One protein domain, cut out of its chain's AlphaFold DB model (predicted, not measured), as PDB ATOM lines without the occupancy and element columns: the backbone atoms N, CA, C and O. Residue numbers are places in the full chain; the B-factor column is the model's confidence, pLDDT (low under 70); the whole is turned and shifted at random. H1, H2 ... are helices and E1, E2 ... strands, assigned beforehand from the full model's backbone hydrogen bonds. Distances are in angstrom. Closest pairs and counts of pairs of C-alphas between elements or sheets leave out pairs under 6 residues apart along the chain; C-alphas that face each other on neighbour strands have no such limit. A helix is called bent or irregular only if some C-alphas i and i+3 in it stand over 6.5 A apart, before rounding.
ATOM      1  N   ALA A   4      50.799  13.414   1.469       96.81
ATOM      2  CA  ALA A   4      50.117  12.648   0.434       96.81
ATOM      3  C   ALA A   4      51.008  12.515  -0.803       96.81
ATOM      4  O   ALA A   4      51.690  13.470  -1.174       96.81
ATOM      5  N   PHE A   5      50.961  11.349  -1.446       96.12
ATOM      6  CA  PHE A   5      51.619  11.085  -2.724       96.12
ATOM      7  C   PHE A   5      50.565  10.761  -3.783       96.12
ATOM      8  O   PHE A   5      49.633  10.008  -3.494       96.12
ATOM      9  N   VAL A   6      50.698  11.329  -4.983       96.00
ATOM     10  CA  VAL A   6      49.764  11.135  -6.107       96.00
ATOM     11  C   VAL A   6      50.554  10.881  -7.387       96.00
ATOM     12  O   VAL A   6      51.392  11.696  -7.745       96.00
ATOM     13  N   GLY A   7      50.319   9.769  -8.078       93.81
ATOM     14  CA  GLY A   7      50.997   9.432  -9.340       93.81
ATOM     15  C   GLY A   7      50.040   9.380 -10.521       93.81
ATOM     16  O   GLY A   7      48.829   9.455 -10.309       93.81
ATOM     17  N   ASP A   8      50.602   9.266 -11.724       94.44
ATOM     18  CA  ASP A   8      49.903   8.950 -12.978       94.44
ATOM     19  C   ASP A   8      48.640   9.798 -13.189       94.44
ATOM     20  O   ASP A   8      47.532   9.302 -13.406       94.44
ATOM     21  N   VAL A   9      48.798  11.120 -13.066       97.25
ATOM     22  CA  VAL A   9      47.677  12.066 -13.160       97.25
ATOM     23  C   VAL A   9      47.270  12.286 -14.617       97.25
ATOM     24  O   VAL A   9      46.084  12.471 -14.882       97.25
ATOM     25  N   HIS A  10      48.224  12.275 -15.553       96.94
ATOM     26  CA  HIS A  10      48.011  12.397 -17.001       96.94
ATOM     27  C   HIS A  10      47.034  13.517 -17.395       96.94
ATOM     28  O   HIS A  10      46.136  13.339 -18.209       96.94
ATOM     29  N   GLY A  11      47.181  14.689 -16.780       97.38
ATOM     30  CA  GLY A  11      46.392  15.875 -17.089       97.38
ATOM     31  C   GLY A  11      45.099  16.004 -16.287       97.38
ATOM     32  O   GLY A  11      44.542  17.098 -16.265       97.38
ATOM     33  N   CYS A  12      44.672  14.975 -15.538       98.06
ATOM     34  CA  CYS A  12      43.504  14.978 -14.637       98.06
ATOM     35  C   CYS A  12      43.741  15.781 -13.339       98.06
ATOM     36  O   CYS A  12      43.382  15.365 -12.232       98.06
ATOM     37  N   VAL A  13      44.364  16.951 -13.447       98.31
ATOM     38  CA  VAL A  13      44.900  17.715 -12.313       98.31
ATOM     39  C   VAL A  13      43.827  18.209 -11.341       98.31
ATOM     40  O   VAL A  13      44.067  18.265 -10.134       98.31
ATOM     41  N   LEU A  14      42.612  18.498 -11.816       98.25
ATOM     42  CA  LEU A  14      41.508  18.892 -10.933       98.25
ATOM     43  C   LEU A  14      40.993  17.711 -10.107       98.25
ATOM     44  O   LEU A  14      40.598  17.898  -8.954       98.25
ATOM     45  N   HIS A  15      41.050  16.494 -10.654       97.94
ATOM     46  CA  HIS A  15      40.721  15.275  -9.918       97.94
ATOM     47  C   HIS A  15      41.773  14.991  -8.846       97.94
ATOM     48  O   HIS A  15      41.409  14.715  -7.705       97.94
ATOM     49  N   ALA A  16      43.061  15.136  -9.173       98.19
ATOM     50  CA  ALA A  16      44.149  15.004  -8.204       98.19
ATOM     51  C   ALA A  16      44.011  16.011  -7.045       98.19
ATOM     52  O   ALA A  16      44.085  15.631  -5.874       98.19
ATOM     53  N   LEU A  17      43.733  17.283  -7.358       98.38
ATOM     54  CA  LEU A  17      43.527  18.329  -6.353       98.38
ATOM     55  C   LEU A  17      42.284  18.058  -5.487       98.38
ATOM     56  O   LEU A  17      42.340  18.175  -4.262       98.38
ATOM     57  N   GLY A  18      41.173  17.652  -6.108       98.00
ATOM     58  CA  GLY A  18      39.950  17.270  -5.403       98.00
ATOM     59  C   GLY A  18      40.153  16.062  -4.485       98.00
ATOM     60  O   GLY A  18      39.721  16.086  -3.334       98.00
ATOM     61  N   ALA A  19      40.868  15.036  -4.949       98.00
ATOM     62  CA  ALA A  19      41.201  13.857  -4.157       98.00
ATOM     63  C   ALA A  19      42.072  14.213  -2.942       98.00
ATOM     64  O   ALA A  19      41.800  13.743  -1.837       98.00
ATOM     65  N   ALA A  20      43.069  15.087  -3.111       98.25
ATOM     66  CA  ALA A  20      43.872  15.583  -1.997       98.25
ATOM     67  C   ALA A  20      43.016  16.356  -0.977       98.25
ATOM     68  O   ALA A  20      43.169  16.156   0.230       98.25
ATOM     69  N   ALA A  21      42.088  17.201  -1.441       98.00
ATOM     70  CA  ALA A  21      41.179  17.940  -0.567       98.00
ATOM     71  C   ALA A  21      40.243  17.010   0.224       98.00
ATOM     72  O   ALA A  21      40.107  17.172   1.437       98.00
ATOM     73  N   LEU A  22      39.663  16.000  -0.431       97.75
ATOM     74  CA  LEU A  22      38.838  14.980   0.225       97.75
ATOM     75  C   LEU A  22      39.650  14.143   1.221       97.75
ATOM     76  O   LEU A  22      39.168  13.819   2.307       97.75
ATOM     77  N   LEU A  23      40.902  13.819   0.893       97.69
ATOM     78  CA  LEU A  23      41.798  13.121   1.810       97.69
ATOM     79  C   LEU A  23      42.094  13.970   3.053       97.69
ATOM     80  O   LEU A  23      42.071  13.443   4.166       97.69
ATOM     81  N   ALA A  24      42.340  15.271   2.876       97.50
ATOM     82  CA  ALA A  24      42.557  16.205   3.976       97.50
ATOM     83  C   ALA A  24      41.313  16.348   4.866       97.50
ATOM     84  O   ALA A  24      41.431  16.427   6.087       97.50
ATOM     85  N   GLU A  25      40.117  16.332   4.280       96.62
ATOM     86  CA  GLU A  25      38.862  16.319   5.031       96.62
ATOM     87  C   GLU A  25      38.712  15.027   5.847       96.62
ATOM     88  O   GLU A  25      38.469  15.070   7.052       96.62
ATOM     89  N   ALA A  26      38.945  13.870   5.224       97.19
ATOM     90  CA  ALA A  26      38.753  12.570   5.860       97.19
ATOM     91  C   ALA A  26      39.828  12.218   6.904       97.19
ATOM     92  O   ALA A  26      39.572  11.454   7.836       97.19
ATOM     93  N   ARG A  27      41.063  12.704   6.732       95.81
ATOM     94  CA  ARG A  27      42.230  12.302   7.545       95.81
ATOM     95  C   ARG A  27      42.851  13.453   8.335       95.81
ATOM     96  O   ARG A  27      43.804  13.224   9.087       95.81
ATOM     97  N   GLY A  28      42.297  14.655   8.210       95.69
ATOM     98  CA  GLY A  28      42.840  15.891   8.759       95.69
ATOM     99  C   GLY A  28      43.887  16.533   7.846       95.69
ATOM    100  O   GLY A  28      44.348  15.938   6.873       95.69
ATOM    101  N   ARG A  29      44.289  17.760   8.205       95.56
ATOM    102  CA  ARG A  29      45.189  18.617   7.415       95.56
ATOM    103  C   ARG A  29      46.421  17.860   6.897       95.56
ATOM    104  O   ARG A  29      47.131  17.218   7.678       95.56
ATOM    105  N   LEU A  30      46.667  17.991   5.594       97.62
ATOM    106  CA  LEU A  30      47.900  17.567   4.938       97.62
ATOM    107  C   LEU A  30      48.960  18.657   5.108       97.62
ATOM    108  O   LEU A  30      48.675  19.846   4.971       97.62
ATOM    109  N   ASP A  31      50.179  18.248   5.427       97.12
ATOM    110  CA  ASP A  31      51.328  19.143   5.508       97.12
ATOM    111  C   ASP A  31      52.031  19.269   4.149       97.12
ATOM    112  O   ASP A  31      52.610  20.312   3.864       97.12
ATOM    113  N   ALA A  32      51.933  18.245   3.294       97.12
ATOM    114  CA  ALA A  32      52.459  18.258   1.933       97.12
ATOM    115  C   ALA A  32      51.640  17.360   0.994       97.12
ATOM    116  O   ALA A  32      51.088  16.340   1.423       97.12
ATOM    117  N   VAL A  33      51.617  17.718  -0.290       97.81
ATOM    118  CA  VAL A  33      51.141  16.866  -1.386       97.81
ATOM    119  C   VAL A  33      52.243  16.809  -2.436       97.81
ATOM    120  O   VAL A  33      52.686  17.847  -2.926       97.81
ATOM    121  N   VAL A  34      52.703  15.601  -2.745       97.31
ATOM    122  CA  VAL A  34      53.783  15.347  -3.698       97.31
ATOM    123  C   VAL A  34      53.233  14.535  -4.860       97.31
ATOM    124  O   VAL A  34      52.724  13.433  -4.662       97.31
ATOM    125  N   GLN A  35      53.326  15.071  -6.070       96.81
ATOM    126  CA  GLN A  35      52.954  14.373  -7.288       96.81
ATOM    127  C   GLN A  35      54.197  13.744  -7.929       96.81
ATOM    128  O   GLN A  35      55.255  14.368  -8.020       96.81
ATOM    129  N   VAL A  36      54.088  12.464  -8.272       94.69
ATOM    130  CA  VAL A  36      55.225  11.557  -8.463       94.69
ATOM    131  C   VAL A  36      55.504  11.240  -9.944       94.69
ATOM    132  O   VAL A  36      55.849  10.116 -10.278       94.69
ATOM    133  N   GLY A  37      55.390  12.233 -10.830       93.00
ATOM    134  CA  GLY A  37      55.627  12.060 -12.271       93.00
ATOM    135  C   GLY A  37      54.362  11.739 -13.059       93.00
ATOM    136  O   GLY A  37      53.367  11.288 -12.496       93.00
ATOM    137  N   ASP A  38      54.379  12.031 -14.354       95.88
ATOM    138  CA  ASP A  38      53.232  11.946 -15.259       95.88
ATOM    139  C   ASP A  38      52.077  12.842 -14.807       95.88
ATOM    140  O   ASP A  38      50.918  12.433 -14.690       95.88
ATOM    141  N   LEU A  39      52.393  14.116 -14.545       97.69
ATOM    142  CA  LEU A  39      51.365  15.115 -14.246       97.69
ATOM    143  C   LEU A  39      50.478  15.379 -15.473       97.69
ATOM    144  O   LEU A  39      49.305  15.712 -15.307       97.69
ATOM    145  N   GLY A  40      51.019  15.240 -16.689       97.00
ATOM    146  CA  GLY A  40      50.385  15.701 -17.930       97.00
ATOM    147  C   GLY A  40      50.556  17.204 -18.160       97.00
ATOM    148  O   GLY A  40      49.636  17.879 -18.626       97.00
ATOM    149  N   ALA A  41      51.713  17.750 -17.786       97.31
ATOM    150  CA  ALA A  41      51.999  19.178 -17.842       97.31
ATOM    151  C   ALA A  41      52.405  19.619 -19.260       97.31
ATOM    152  O   ALA A  41      53.589  19.683 -19.594       97.31
ATOM    153  N   PHE A  42      51.410  19.937 -20.088       97.50
ATOM    154  CA  PHE A  42      51.593  20.461 -21.444       97.50
ATOM    155  C   PHE A  42      51.023  21.883 -21.566       97.50
ATOM    156  O   PHE A  42      49.943  22.146 -21.036       97.50
ATOM    157  N   PRO A  43      51.682  22.808 -22.287       96.38
ATOM    158  CA  PRO A  43      51.183  24.174 -22.447       96.38
ATOM    159  C   PRO A  43      49.962  24.276 -23.371       96.38
ATOM    160  O   PRO A  43      49.200  25.233 -23.267       96.38
ATOM    161  N   SER A  44      49.785  23.324 -24.292       95.81
ATOM    162  CA  SER A  44      48.654  23.273 -25.223       95.81
ATOM    163  C   SER A  44      48.436  21.856 -25.775       95.81
ATOM    164  O   SER A  44      49.300  20.987 -25.633       95.81
ATOM    165  N   VAL A  45      47.285  21.614 -26.415       93.88
ATOM    166  CA  VAL A  45      46.912  20.302 -26.990       93.88
ATOM    167  C   VAL A  45      47.852  19.896 -28.128       93.88
ATOM    168  O   VAL A  45      48.172  18.721 -28.298       93.88
ATOM    169  N   GLU A  46      48.344  20.860 -28.902       95.50
ATOM    170  CA  GLU A  46      49.240  20.620 -30.040       95.50
ATOM    171  C   GLU A  46      50.570  20.013 -29.582       95.50
ATOM    172  O   GLU A  46      51.180  19.224 -30.309       95.50
ATOM    173  N   ARG A  47      50.983  20.351 -28.355       96.56
ATOM    174  CA  ARG A  47      52.237  19.931 -27.726       96.56
ATOM    175  C   ARG A  47      52.150  18.572 -27.037       96.56
ATOM    176  O   ARG A  47      53.184  18.076 -26.604       96.56
ATOM    177  N   TRP A  48      50.968  17.955 -26.959       95.81
ATOM    178  CA  TRP A  48      50.838  16.596 -26.435       95.81
ATOM    179  C   TRP A  48      51.782  15.615 -27.133       95.81
ATOM    180  O   TRP A  48      52.052  15.724 -28.327       95.81
ATOM    181  N   ASP A  49      52.274  14.624 -26.400       93.06
ATOM    182  CA  ASP A  49      52.912  13.464 -27.019       93.06
ATOM    183  C   ASP A  49      51.853  12.554 -27.693       93.06
ATOM    184  O   ASP A  49      50.647  12.810 -27.649       93.06
ATOM    185  N   GLU A  50      52.284  11.501 -28.389       92.81
ATOM    186  CA  GLU A  50      51.362  10.571 -29.058       92.81
ATOM    187  C   GLU A  50      50.423   9.844 -28.079       92.81
ATOM    188  O   GLU A  50      49.221   9.739 -28.338       92.81
ATOM    189  N   ALA A  51      50.947   9.369 -26.950       90.38
ATOM    190  CA  ALA A  51      50.174   8.629 -25.959       90.38
ATOM    191  C   ALA A  51      49.136   9.531 -25.277       90.38
ATOM    192  O   ALA A  51      47.965   9.165 -25.198       90.38
ATOM    193  N   SER A  52      49.534  10.736 -24.875       93.06
ATOM    194  CA  SER A  52      48.673  11.761 -24.289       93.06
ATOM    195  C   SER A  52      47.528  12.129 -25.239       93.06
ATOM    196  O   SER A  52      46.374  12.160 -24.818       93.06
ATOM    197  N   ARG A  53      47.795  12.298 -26.548       93.81
ATOM    198  CA  ARG A  53      46.723  12.509 -27.545       93.81
ATOM    199  C   ARG A  53      45.765  11.325 -27.629       93.81
ATOM    200  O   ARG A  53      44.553  11.527 -27.689       93.81
ATOM    201  N   ARG A  54      46.299  10.101 -27.654       91.75
ATOM    202  CA  ARG A  54      45.500   8.876 -27.764       91.75
ATOM    203  C   ARG A  54      44.545   8.720 -26.582       91.75
ATOM    204  O   ARG A  54      43.369   8.462 -26.802       91.75
ATOM    205  N   PHE A  55      45.038   8.857 -25.352       88.81
ATOM    206  CA  PHE A  55      44.220   8.659 -24.153       88.81
ATOM    207  C   PHE A  55      43.333   9.867 -23.829       88.81
ATOM    208  O   PHE A  55      42.214   9.688 -23.346       88.81
ATOM    209  N   GLY A  56      43.777  11.081 -24.164       89.62
ATOM    210  CA  GLY A  56      42.999  12.299 -23.954       89.62
ATOM    211  C   GLY A  56      41.709  12.347 -24.773       89.62
ATOM    212  O   GLY A  56      40.709  12.882 -24.298       89.62
ATOM    213  N   GLY A  57      41.689  11.722 -25.958       87.94
ATOM    214  CA  GLY A  57      40.501  11.659 -26.818       87.94
ATOM    215  C   GLY A  57      39.286  10.992 -26.163       87.94
ATOM    216  O   GLY A  57      38.159  11.439 -26.370       87.94
ATOM    217  N   ASP A  58      39.520   9.983 -25.321       90.00
ATOM    218  CA  ASP A  58      38.465   9.220 -24.640       90.00
ATOM    219  C   ASP A  58      38.248   9.668 -23.183       90.00
ATOM    220  O   ASP A  58      37.277   9.261 -22.539       90.00
ATOM    221  N   HIS A  59      39.126  10.523 -22.645       92.50
ATOM    222  CA  HIS A  59      39.062  10.978 -21.260       92.50
ATOM    223  C   HIS A  59      39.158  12.510 -21.145       92.50
ATOM    224  O   HIS A  59      40.238  13.059 -20.922       92.50
ATOM    225  N   PRO A  60      38.012  13.225 -21.173       91.81
ATOM    226  CA  PRO A  60      37.983  14.691 -21.161       91.81
ATOM    227  C   PRO A  60      38.692  15.350 -19.969       91.81
ATOM    228  O   PRO A  60      39.136  16.490 -20.078       91.81
ATOM    229  N   ALA A  61      38.810  14.655 -18.835       95.69
ATOM    230  CA  ALA A  61      39.510  15.171 -17.661       95.69
ATOM    231  C   ALA A  61      41.021  15.327 -17.884       95.69
ATOM    232  O   ALA A  61      41.632  16.154 -17.220       95.69
ATOM    233  N   GLN A  62      41.629  14.625 -18.847       96.31
ATOM    234  CA  GLN A  62      43.049  14.817 -19.174       96.31
ATOM    235  C   GLN A  62      43.337  16.216 -19.750       96.31
ATOM    236  O   GLN A  62      44.473  16.681 -19.734       96.31
ATOM    237  N   HIS A  63      42.307  16.943 -20.197       96.12
ATOM    238  CA  HIS A  63      42.422  18.348 -20.596       96.12
ATOM    239  C   HIS A  63      42.384  19.331 -19.412       96.12
ATOM    240  O   HIS A  63      42.472  20.545 -19.621       96.12
ATOM    241  N   ASP A  64      42.225  18.855 -18.173       97.56
ATOM    242  CA  ASP A  64      42.068  19.716 -17.000       97.56
ATOM    243  C   ASP A  64      43.278  20.633 -16.784       97.56
ATOM    244  O   ASP A  64      43.099  21.764 -16.331       97.56
ATOM    245  N   PHE A  65      44.485  20.205 -17.165       97.81
ATOM    246  CA  PHE A  65      45.667  21.060 -17.072       97.81
ATOM    247  C   PHE A  65      45.558  22.307 -17.960       97.81
ATOM    248  O   PHE A  65      45.840  23.408 -17.500       97.81
ATOM    249  N   PHE A  66      45.028  22.195 -19.181       97.25
ATOM    250  CA  PHE A  66      44.808  23.361 -20.049       97.25
ATOM    251  C   PHE A  66      43.784  24.327 -19.467       97.25
ATOM    252  O   PHE A  66      43.975  25.541 -19.486       97.25
ATOM    253  N   ARG A  67      42.712  23.776 -18.890       96.62
ATOM    254  CA  ARG A  67      41.701  24.568 -18.185       96.62
ATOM    255  C   ARG A  67      42.299  25.283 -16.978       96.62
ATOM    256  O   ARG A  67      41.769  26.305 -16.570       96.62
ATOM    257  N   LEU A  68      43.360  24.743 -16.386       97.44
ATOM    258  CA  LEU A  68      44.062  25.365 -15.273       97.44
ATOM    259  C   LEU A  68      45.014  26.483 -15.730       97.44
ATOM    260  O   LEU A  68      45.167  27.459 -15.000       97.44
ATOM    261  N   LEU A  69      45.613  26.369 -16.922       97.56
ATOM    262  CA  LEU A  69      46.479  27.404 -17.504       97.56
ATOM    263  C   LEU A  69      45.713  28.683 -17.867       97.56
ATOM    264  O   LEU A  69      46.251  29.775 -17.692       97.56
ATOM    265  N   ASP A  70      44.463  28.550 -18.317       97.31
ATOM    266  CA  ASP A  70      43.540  29.666 -18.566       97.31
ATOM    267  C   ASP A  70      42.182  29.418 -17.875       97.31
ATOM    268  O   ASP A  70      41.211  28.957 -18.491       97.31
ATOM    269  N   PRO A  71      42.102  29.632 -16.547       97.88
ATOM    270  CA  PRO A  71      40.945  29.219 -15.775       97.88
ATOM    271  C   PRO A  71      39.786  30.201 -15.910       97.88
ATOM    272  O   PRO A  71      39.892  31.388 -15.597       97.88
ATOM    273  N   SER A  72      38.602  29.669 -16.232       98.25
ATOM    274  CA  SER A  72      37.355  30.426 -16.060       98.25
ATOM    275  C   SER A  72      37.205  30.910 -14.604       98.25
ATOM    276  O   SER A  72      37.653  30.212 -13.685       98.25
ATOM    277  N   PRO A  73      36.503  32.030 -14.336       98.38
ATOM    278  CA  PRO A  73      36.359  32.560 -12.977       98.38
ATOM    279  C   PRO A  73      35.838  31.536 -11.959       98.38
ATOM    280  O   PRO A  73      36.335  31.456 -10.837       98.38
ATOM    281  N   ARG A  74      34.877  30.694 -12.368       98.00
ATOM    282  CA  ARG A  74      34.318  29.629 -11.523       98.00
ATOM    283  C   ARG A  74      35.344  28.543 -11.197       98.00
ATOM    284  O   ARG A  74      35.366  28.051 -10.073       98.00
ATOM    285  N   LEU A  75      36.166  28.155 -12.173       98.12
ATOM    286  CA  LEU A  75      37.223  27.172 -11.952       98.12
ATOM    287  C   LEU A  75      38.296  27.734 -11.018       98.12
ATOM    288  O   LEU A  75      38.678  27.063 -10.061       98.12
ATOM    289  N   ALA A  76      38.721  28.975 -11.255       98.56
ATOM    290  CA  ALA A  76      39.704  29.644 -10.415       98.56
ATOM    291  C   ALA A  76      39.251  29.716  -8.952       98.56
ATOM    292  O   ALA A  76      40.037  29.437  -8.050       98.56
ATOM    293  N   GLU A  77      37.976  30.025  -8.713       98.44
ATOM    294  CA  GLU A  77      37.405  30.024  -7.366       98.44
ATOM    295  C   GLU A  77      37.425  28.633  -6.720       98.44
ATOM    296  O   GLU A  77      37.854  28.486  -5.578       98.44
ATOM    297  N   GLY A  78      37.037  27.591  -7.462       98.12
ATOM    298  CA  GLY A  78      37.090  26.213  -6.968       98.12
ATOM    299  C   GLY A  78      38.505  25.769  -6.584       98.12
ATOM    300  O   GLY A  78      38.696  25.158  -5.532       98.12
ATOM    301  N   VAL A  79      39.504  26.121  -7.395       98.50
ATOM    302  CA  VAL A  79      40.916  25.816  -7.117       98.50
ATOM    303  C   VAL A  79      41.412  26.588  -5.897       98.50
ATOM    304  O   VAL A  79      42.002  25.985  -5.004       98.50
ATOM    305  N   ARG A  80      41.122  27.892  -5.786       98.50
ATOM    306  CA  ARG A  80      41.481  28.683  -4.595       98.50
ATOM    307  C   ARG A  80      40.853  28.116  -3.330       98.50
ATOM    308  O   ARG A  80      41.530  27.999  -2.312       98.50
ATOM    309  N   LEU A  81      39.589  27.701  -3.402       97.81
ATOM    310  CA  LEU A  81      38.911  27.048  -2.292       97.81
ATOM    311  C   LEU A  81      39.598  25.728  -1.911       97.81
ATOM    312  O   LEU A  81      39.769  25.451  -0.723       97.81
ATOM    313  N   ALA A  82      40.024  24.918  -2.883       97.69
ATOM    314  CA  ALA A  82      40.789  23.704  -2.607       97.69
ATOM    315  C   ALA A  82      42.136  24.021  -1.930       97.69
ATOM    316  O   ALA A  82      42.473  23.386  -0.932       97.69
ATOM    317  N   LEU A  83      42.844  25.060  -2.382       97.88
ATOM    318  CA  LEU A  83      44.115  25.511  -1.796       97.88
ATOM    319  C   LEU A  83      43.979  26.082  -0.374       97.88
ATOM    320  O   LEU A  83      44.972  26.203   0.338       97.88
ATOM    321  N   THR A  84      42.763  26.377   0.099       96.75
ATOM    322  CA  THR A  84      42.540  26.658   1.531       96.75
ATOM    323  C   THR A  84      42.578  25.399   2.408       96.75
ATOM    324  O   THR A  84      42.728  25.497   3.626       96.75
ATOM    325  N   ARG A  85      42.438  24.210   1.805       96.00
ATOM    326  CA  ARG A  85      42.373  22.907   2.490       96.00
ATOM    327  C   ARG A  85      43.645  22.082   2.346       96.00
ATOM    328  O   ARG A  85      43.962  21.301   3.244       96.00
ATOM    329  N   VAL A  86      44.352  22.230   1.228       97.75
ATOM    330  CA  VAL A  86      45.586  21.496   0.926       97.75
ATOM    331  C   VAL A  86      46.697  22.451   0.503       97.75
ATOM    332  O   VAL A  86      46.404  23.471  -0.120       97.75
ATOM    333  N   PRO A  87      47.967  22.146   0.823       97.62
ATOM    334  CA  PRO A  87      49.084  22.909   0.280       97.62
ATOM    335  C   PRO A  87      49.169  22.729  -1.247       97.62
ATOM    336  O   PRO A  87      48.632  21.747  -1.770       97.62
ATOM    337  N   PRO A  88      49.879  23.627  -1.957       98.06
ATOM    338  CA  PRO A  88      50.235  23.414  -3.355       98.06
ATOM    339  C   PRO A  88      50.869  22.041  -3.583       98.06
ATOM    340  O   PRO A  88      51.633  21.542  -2.749       98.06
ATOM    341  N   VAL A  89      50.555  21.441  -4.727       98.19
ATOM    342  CA  VAL A  89      51.071  20.136  -5.129       98.19
ATOM    343  C   VAL A  89      52.460  20.324  -5.720       98.19
ATOM    344  O   VAL A  89      52.624  20.947  -6.767       98.19
ATOM    345  N   VAL A  90      53.470  19.780  -5.053       97.38
ATOM    346  CA  VAL A  90      54.847  19.789  -5.556       97.38
ATOM    347  C   VAL A  90      55.037  18.580  -6.456       97.38
ATOM    348  O   VAL A  90      54.710  17.473  -6.040       97.38
ATOM    349  N   PHE A  91      55.560  18.759  -7.664       96.62
ATOM    350  CA  PHE A  91      55.683  17.667  -8.625       96.62
ATOM    351  C   PHE A  91      57.032  17.634  -9.332       96.62
ATOM    352  O   PHE A  91      57.698  18.657  -9.478       96.62
ATOM    353  N   VAL A  92      57.408  16.446  -9.796       94.94
ATOM    354  CA  VAL A  92      58.535  16.226 -10.710       94.94
ATOM    355  C   VAL A  92      58.006  15.683 -12.029       94.94
ATOM    356  O   VAL A  92      56.957  15.048 -12.046       94.94
ATOM    357  N   SER A  93      58.713  15.943 -13.126       94.50
ATOM    358  CA  SER A  93      58.370  15.386 -14.442       94.50
ATOM    359  C   SER A  93      58.449  13.850 -14.446       94.50
ATOM    360  O   SER A  93      59.407  13.289 -13.914       94.50
ATOM    361  N   GLY A  94      57.478  13.179 -15.058       93.56
ATOM    362  CA  GLY A  94      57.579  11.800 -15.536       93.56
ATOM    363  C   GLY A  94      58.074  11.773 -16.982       93.56
ATOM    364  O   GLY A  94      59.061  12.433 -17.298       93.56
ATOM    365  N   ASN A  95      57.444  10.987 -17.849       91.94
ATOM    366  CA  ASN A  95      57.712  10.981 -19.293       91.94
ATOM    367  C   ASN A  95      56.539  11.499 -20.132       91.94
ATOM    368  O   ASN A  95      56.672  11.602 -21.352       91.94
ATOM    369  N   HIS A  96      55.396  11.778 -19.507       94.75
ATOM    370  CA  HIS A  96      54.211  12.331 -20.153       94.75
ATOM    371  C   HIS A  96      54.037  13.811 -19.805       94.75
ATOM    372  O   HIS A  96      53.021  14.241 -19.250       94.75
ATOM    373  N   GLU A  97      55.047  14.608 -20.142       94.19
ATOM    374  CA  GLU A  97      55.026  16.065 -20.050       94.19
ATOM    375  C   GLU A  97      55.722  16.711 -21.243       94.19
ATOM    376  O   GLU A  97      56.482  16.094 -21.990       94.19
ATOM    377  N   ASP A  98      55.520  18.016 -21.374       96.25
ATOM    378  CA  ASP A  98      56.320  18.832 -22.263       96.25
ATOM    379  C   ASP A  98      57.651  19.219 -21.596       96.25
ATOM    380  O   ASP A  98      57.765  20.251 -20.927       96.25
ATOM    381  N   HIS A  99      58.677  18.383 -21.760       93.94
ATOM    382  CA  HIS A  99      59.984  18.613 -21.134       93.94
ATOM    383  C   HIS A  99      60.695  19.871 -21.634       93.94
ATOM    384  O   HIS A  99      61.431  20.491 -20.872       93.94
ATOM    385  N   GLU A 100      60.484  20.266 -22.891       94.12
ATOM    386  CA  GLU A 100      61.056  21.504 -23.426       94.12
ATOM    387  C   GLU A 100      60.393  22.720 -22.770       94.12
ATOM    388  O   GLU A 100      61.077  23.662 -22.379       94.12
ATOM    389  N   TRP A 101      59.073  22.680 -22.580       94.69
ATOM    390  CA  TRP A 101      58.351  23.734 -21.878       94.69
ATOM    391  C   TRP A 101      58.705  23.791 -20.394       94.69
ATOM    392  O   TRP A 101      58.802  24.878 -19.832       94.69
ATOM    393  N   LEU A 102      58.907  22.646 -19.743       94.19
ATOM    394  CA  LEU A 102      59.304  22.587 -18.334       94.19
ATOM    395  C   LEU A 102      60.792  22.893 -18.107       94.19
ATOM    396  O   LEU A 102      61.178  23.215 -16.980       94.19
ATOM    397  N   ALA A 103      61.631  22.816 -19.143       88.94
ATOM    398  CA  ALA A 103      63.061  23.067 -19.031       88.94
ATOM    399  C   ALA A 103      63.332  24.477 -18.483       88.94
ATOM    400  O   ALA A 103      62.902  25.489 -19.034       88.94
ATOM    401  N   GLY A 104      64.057  24.546 -17.365       76.00
ATOM    402  CA  GLY A 104      64.399  25.809 -16.705       76.00
ATOM    403  C   GLY A 104      63.239  26.501 -15.981       76.00
ATOM    404  O   GLY A 104      63.432  27.604 -15.471       76.00
ATOM    405  N   ARG A 105      62.053  25.879 -15.898       85.50
ATOM    406  CA  ARG A 105      60.931  26.386 -15.099       85.50
ATOM    407  C   ARG A 105      60.949  25.738 -13.722       85.50
ATOM    408  O   ARG A 105      60.690  24.545 -13.569       85.50
ATOM    409  N   GLU A 106      61.237  26.556 -12.721       85.56
ATOM    410  CA  GLU A 106      61.095  26.225 -11.306       85.56
ATOM    411  C   GLU A 106      59.916  27.015 -10.738       85.56
ATOM    412  O   GLU A 106      59.734  28.190 -11.065       85.56
ATOM    413  N   GLY A 107      59.116  26.389  -9.875       93.44
ATOM    414  CA  GLY A 107      57.989  27.065  -9.239       93.44
ATOM    415  C   GLY A 107      56.637  26.747  -9.879       93.44
ATOM    416  O   GLY A 107      56.443  25.687 -10.473       93.44
ATOM    417  N   ALA A 108      55.675  27.649  -9.692       96.81
ATOM    418  CA  ALA A 108      54.306  27.458 -10.157       96.81
ATOM    419  C   ALA A 108      54.233  27.354 -11.689       96.81
ATOM    420  O   ALA A 108      54.756  28.215 -12.401       96.81
ATOM    421  N   VAL A 109      53.558  26.318 -12.193       96.94
ATOM    422  CA  VAL A 109      53.347  26.121 -13.641       96.94
ATOM    423  C   VAL A 109      51.972  26.579 -14.118       96.94
ATOM    424  O   VAL A 109      51.764  26.708 -15.323       96.94
ATOM    425  N   ASP A 110      51.069  26.869 -13.183       97.25
ATOM    426  CA  ASP A 110      49.735  27.414 -13.414       97.25
ATOM    427  C   ASP A 110      49.555  28.785 -12.721       97.25
ATOM    428  O   ASP A 110      50.218  29.062 -11.717       97.25
ATOM    429  N   PRO A 111      48.653  29.656 -13.216       97.62
ATOM    430  CA  PRO A 111      48.469  31.011 -12.684       97.62
ATOM    431  C   PRO A 111      47.883  31.070 -11.266       97.62
ATOM    432  O   PRO A 111      47.876  32.140 -10.657       97.62
ATOM    433  N   LEU A 112      47.357  29.963 -10.736       98.12
ATOM    434  CA  LEU A 112      46.772  29.894  -9.395       98.12
ATOM    435  C   LEU A 112      47.761  29.339  -8.362       98.12
ATOM    436  O   LEU A 112      47.459  29.360  -7.169       98.12
ATOM    437  N   GLY A 113      48.935  28.874  -8.805       97.81
ATOM    438  CA  GLY A 113      49.962  28.293  -7.948       97.81
ATOM    439  C   GLY A 113      49.555  26.953  -7.340       97.81
ATOM    440  O   GLY A 113      50.025  26.621  -6.251       97.81
ATOM    441  N   ALA A 114      48.668  26.205  -7.997       98.31
ATOM    442  CA  ALA A 114      48.206  24.915  -7.499       98.31
ATOM    443  C   ALA A 114      49.258  23.807  -7.670       98.31
ATOM    444  O   ALA A 114      49.338  22.920  -6.818       98.31
ATOM    445  N   PHE A 115      50.074  23.875  -8.722       98.25
ATOM    446  CA  PHE A 115      51.107  22.901  -9.060       98.25
ATOM    447  C   PHE A 115      52.467  23.583  -9.194       98.25
ATOM    448  O   PHE A 115      52.643  24.540  -9.950       98.25
ATOM    449  N   VAL A 116      53.443  23.066  -8.454       97.81
ATOM    450  CA  VAL A 116      54.796  23.610  -8.344       97.81
ATOM    451  C   VAL A 116      55.788  22.585  -8.870       97.81
ATOM    452  O   VAL A 116      55.954  21.522  -8.272       97.81
ATOM    453  N   HIS A 117      56.453  22.904  -9.977       97.12
ATOM    454  CA  HIS A 117      57.449  22.029 -10.580       97.12
ATOM    455  C   HIS A 117      58.772  22.100  -9.819       97.12
ATOM    456  O   HIS A 117      59.284  23.185  -9.520       97.12
ATOM    457  N   VAL A 118      59.335  20.924  -9.554       94.44
ATOM    458  CA  VAL A 118      60.676  20.719  -9.018       94.44
ATOM    459  C   VAL A 118      61.488  19.945 -10.056       94.44
ATOM    460  O   VAL A 118      61.123  18.814 -10.384       94.44
ATOM    461  N   PRO A 119      62.600  20.511 -10.562       91.69
ATOM    462  CA  PRO A 119      63.442  19.817 -11.524       91.69
ATOM    463  C   PRO A 119      63.986  18.497 -10.973       91.69
ATOM    464  O   PRO A 119      64.348  18.395  -9.795       91.69
ATOM    465  N   CYS A 120      64.110  17.500 -11.848       88.38
ATOM    466  CA  CYS A 120      64.761  16.234 -11.521       88.38
ATOM    467  C   CYS A 120      66.198  16.466 -11.006       88.38
ATOM    468  O   CYS A 120      66.912  17.344 -11.490       88.38
ATOM    469  N   GLY A 121      66.608  15.701  -9.993       86.06
ATOM    470  CA  GLY A 121      67.897  15.841  -9.310       86.06
ATOM    471  C   GLY A 121      67.906  16.884  -8.186       86.06
ATOM    472  O   GLY A 121      68.906  17.017  -7.474       86.06
ATOM    473  N   THR A 122      66.800  17.604  -7.976       88.12
ATOM    474  CA  THR A 122      66.705  18.636  -6.937       88.12
ATOM    475  C   THR A 122      66.356  18.032  -5.579       88.12
ATOM    476  O   THR A 122      65.590  17.072  -5.462       88.12
ATOM    477  N   VAL A 123      66.912  18.628  -4.523       89.31
ATOM    478  CA  VAL A 123      66.568  18.325  -3.134       89.31
ATOM    479  C   VAL A 123      65.930  19.556  -2.507       89.31
ATOM    480  O   VAL A 123      66.560  20.610  -2.469       89.31
ATOM    481  N   VAL A 124      64.703  19.421  -2.010       88.12
ATOM    482  CA  VAL A 124      63.930  20.524  -1.421       88.12
ATOM    483  C   VAL A 124      63.358  20.128  -0.064       88.12
ATOM    484  O   VAL A 124      63.068  18.957   0.185       88.12
ATOM    485  N   ASP A 125      63.191  21.109   0.818       90.12
ATOM    486  CA  ASP A 125      62.480  20.920   2.079       90.12
ATOM    487  C   ASP A 125      60.978  21.168   1.863       90.12
ATOM    488  O   ASP A 125      60.566  22.271   1.508       90.12
ATOM    489  N   VAL A 126      60.149  20.152   2.103       86.81
ATOM    490  CA  VAL A 126      58.683  20.237   2.035       86.81
ATOM    491  C   VAL A 126      58.125  19.850   3.397       86.81
ATOM    492  O   VAL A 126      58.398  18.766   3.907       86.81
ATOM    493  N   ALA A 127      57.364  20.751   4.023       88.94
ATOM    494  CA  ALA A 127      56.789  20.538   5.357       88.94
ATOM    495  C   ALA A 127      57.807  20.145   6.451       88.94
ATOM    496  O   ALA A 127      57.493  19.383   7.365       88.94
ATOM    497  N   GLY A 128      59.041  20.652   6.360       88.38
ATOM    498  CA  GLY A 128      60.117  20.332   7.304       88.38
ATOM    499  C   GLY A 128      60.786  18.971   7.078       88.38
ATOM    500  O   GLY A 128      61.645  18.586   7.870       88.38
ATOM    501  N   LEU A 129      60.424  18.259   6.007       89.00
ATOM    502  CA  LEU A 129      61.113  17.061   5.542       89.00
ATOM    503  C   LEU A 129      61.945  17.365   4.309       89.00
ATOM    504  O   LEU A 129      61.517  18.101   3.427       89.00
ATOM    505  N   ARG A 130      63.094  16.707   4.210       88.38
ATOM    506  CA  ARG A 130      63.958  16.785   3.038       88.38
ATOM    507  C   ARG A 130      63.527  15.748   2.005       88.38
ATOM    508  O   ARG A 130      63.533  14.559   2.309       88.38
ATOM    509  N   PHE A 131      63.184  16.193   0.802       88.56
ATOM    510  CA  PHE A 131      62.789  15.355  -0.329       88.56
ATOM    511  C   PHE A 131      63.829  15.445  -1.436       88.56
ATOM    512  O   PHE A 131      64.275  16.538  -1.772       88.56
ATOM    513  N   ALA A 132      64.181  14.307  -2.026       90.00
ATOM    514  CA  ALA A 132      64.918  14.255  -3.279       90.00
ATOM    515  C   ALA A 132      63.951  13.873  -4.403       90.00
ATOM    516  O   ALA A 132      63.207  12.903  -4.267       90.00
ATOM    517  N   PHE A 133      63.954  14.643  -5.486       89.25
ATOM    518  CA  PHE A 133      63.066  14.437  -6.624       89.25
ATOM    519  C   PHE A 133      63.844  13.804  -7.773       89.25
ATOM    520  O   PHE A 133      64.757  14.413  -8.328       89.25
ATOM    521  N   LEU A 134      63.481  12.569  -8.110       89.19
ATOM    522  CA  LEU A 134      64.021  11.808  -9.233       89.19
ATOM    523  C   LEU A 134      62.838  11.435 -10.121       89.19
ATOM    524  O   LEU A 134      62.031  10.595  -9.744       89.19
TER     525      LEU A 134
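AT A GLANCE: This is residues 4 to 134 of the 182 residues of the protein "Metallophos domain-containing protein" of Actinomadura sp. CNU-125 (UniProt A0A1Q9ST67). A small twisted sheet of four parallel strands has the long helix H1 packed on one face, with H4 beside H1 and H3 across the end of H1 where its residues 13 to 15 lie. Away from H1, on the other side of the sheet, the hairpin E5 and E6 comes near it at Val 126, while H2 and H5 lie beyond the ends of the strands. The printed part has 131 residues, with five named helices and six named strands in the order E1 H1 E2 H2 H3 H4 E3 H5 E4 E5 E6; the sheet runs E1 E2 E3 E4, and the class is mixed, helices and strands. It is compact, with a radius of gyration of the C-alphas of 14.0 A and spans of 38 by 35 by 22 A.

HOW THE PARTS SIT: The sheet holds E1, residues 4 to 6, E2, residues 32 to 36, E3, residues 89 to 92, and E4, residues 115 to 117; E1 and E4 are its edge strands. N 6 and O 34 are 2.9 A apart between E1 and E2, N 35 and O 90 2.8 A between E2 and E3, and N 116 and O 89 2.8 A between E3 and E4, within hydrogen-bond range. H1, residues 13 to 27, is on the sheet at a height of 9.7 A, making two layers, a sheet with a helix on one face; it runs slantwise to the strands, at 42 degrees to E2 on the local plane. E1, H1, E2 form a strand-helix-strand unit, two parallel neighbour strands with a helix between, with a right-handed crossover; E3, H5, E4, with H5 at residues 99 to 102, form another right-handed one, and E2, H2 H3 H4, E3 a third unit, with H2 at residues 50 to 56, H3 at 60 to 69 and H4 at 73 to 83. H1 touches H4, closest at the C-alphas of Ala 21 and Ala 82, 6.1 A, at a steep tilt of 39 degrees, the same way. With residues 13 to 15 alone H1 touches H3, about perpendicular at 87 degrees; the closest C-alphas, of Val 13 and Asp 64, are 5.8 A apart. H2 and H3 are close but not clearly touching, the closest C-alphas, of Gly 56 and Gln 62, being 5.4 A apart. H5 touches no helix. E5, residues 123 to 126, and E6, residues 129 to 132, form an antiparallel hairpin, with N 126 and O 129 2.8 A apart, within hydrogen-bond range. Every O i to N i+4 pair is within hydrogen-bond range in H1, H2 and H4, and 3 of 6 in H3; H5 is too short for such a pair.

IN THESE COORDINATES: E1 begins at C-alpha 4, (50.117, 12.648, 0.434), and E6 ends at C-alpha 132, (64.918, 14.255, -3.279). From first to last C-alpha H1 measures 20.8 A, H3 15.7 A, H4 15.3 A and E2 12.7 A. H3 is irregular, with C-alphas 62 and 65 7.1 A apart.

THE WHOLE: The C-alphas farthest apart, of Gly 57 and Gly 128, are 40.3 A apart. The printed part has no cut. The links E2 to H2, 13 residues, and H5 to E4, 12 residues, are long. The mean pLDDT of the printed part is 94.9, and no printed residue is under 70.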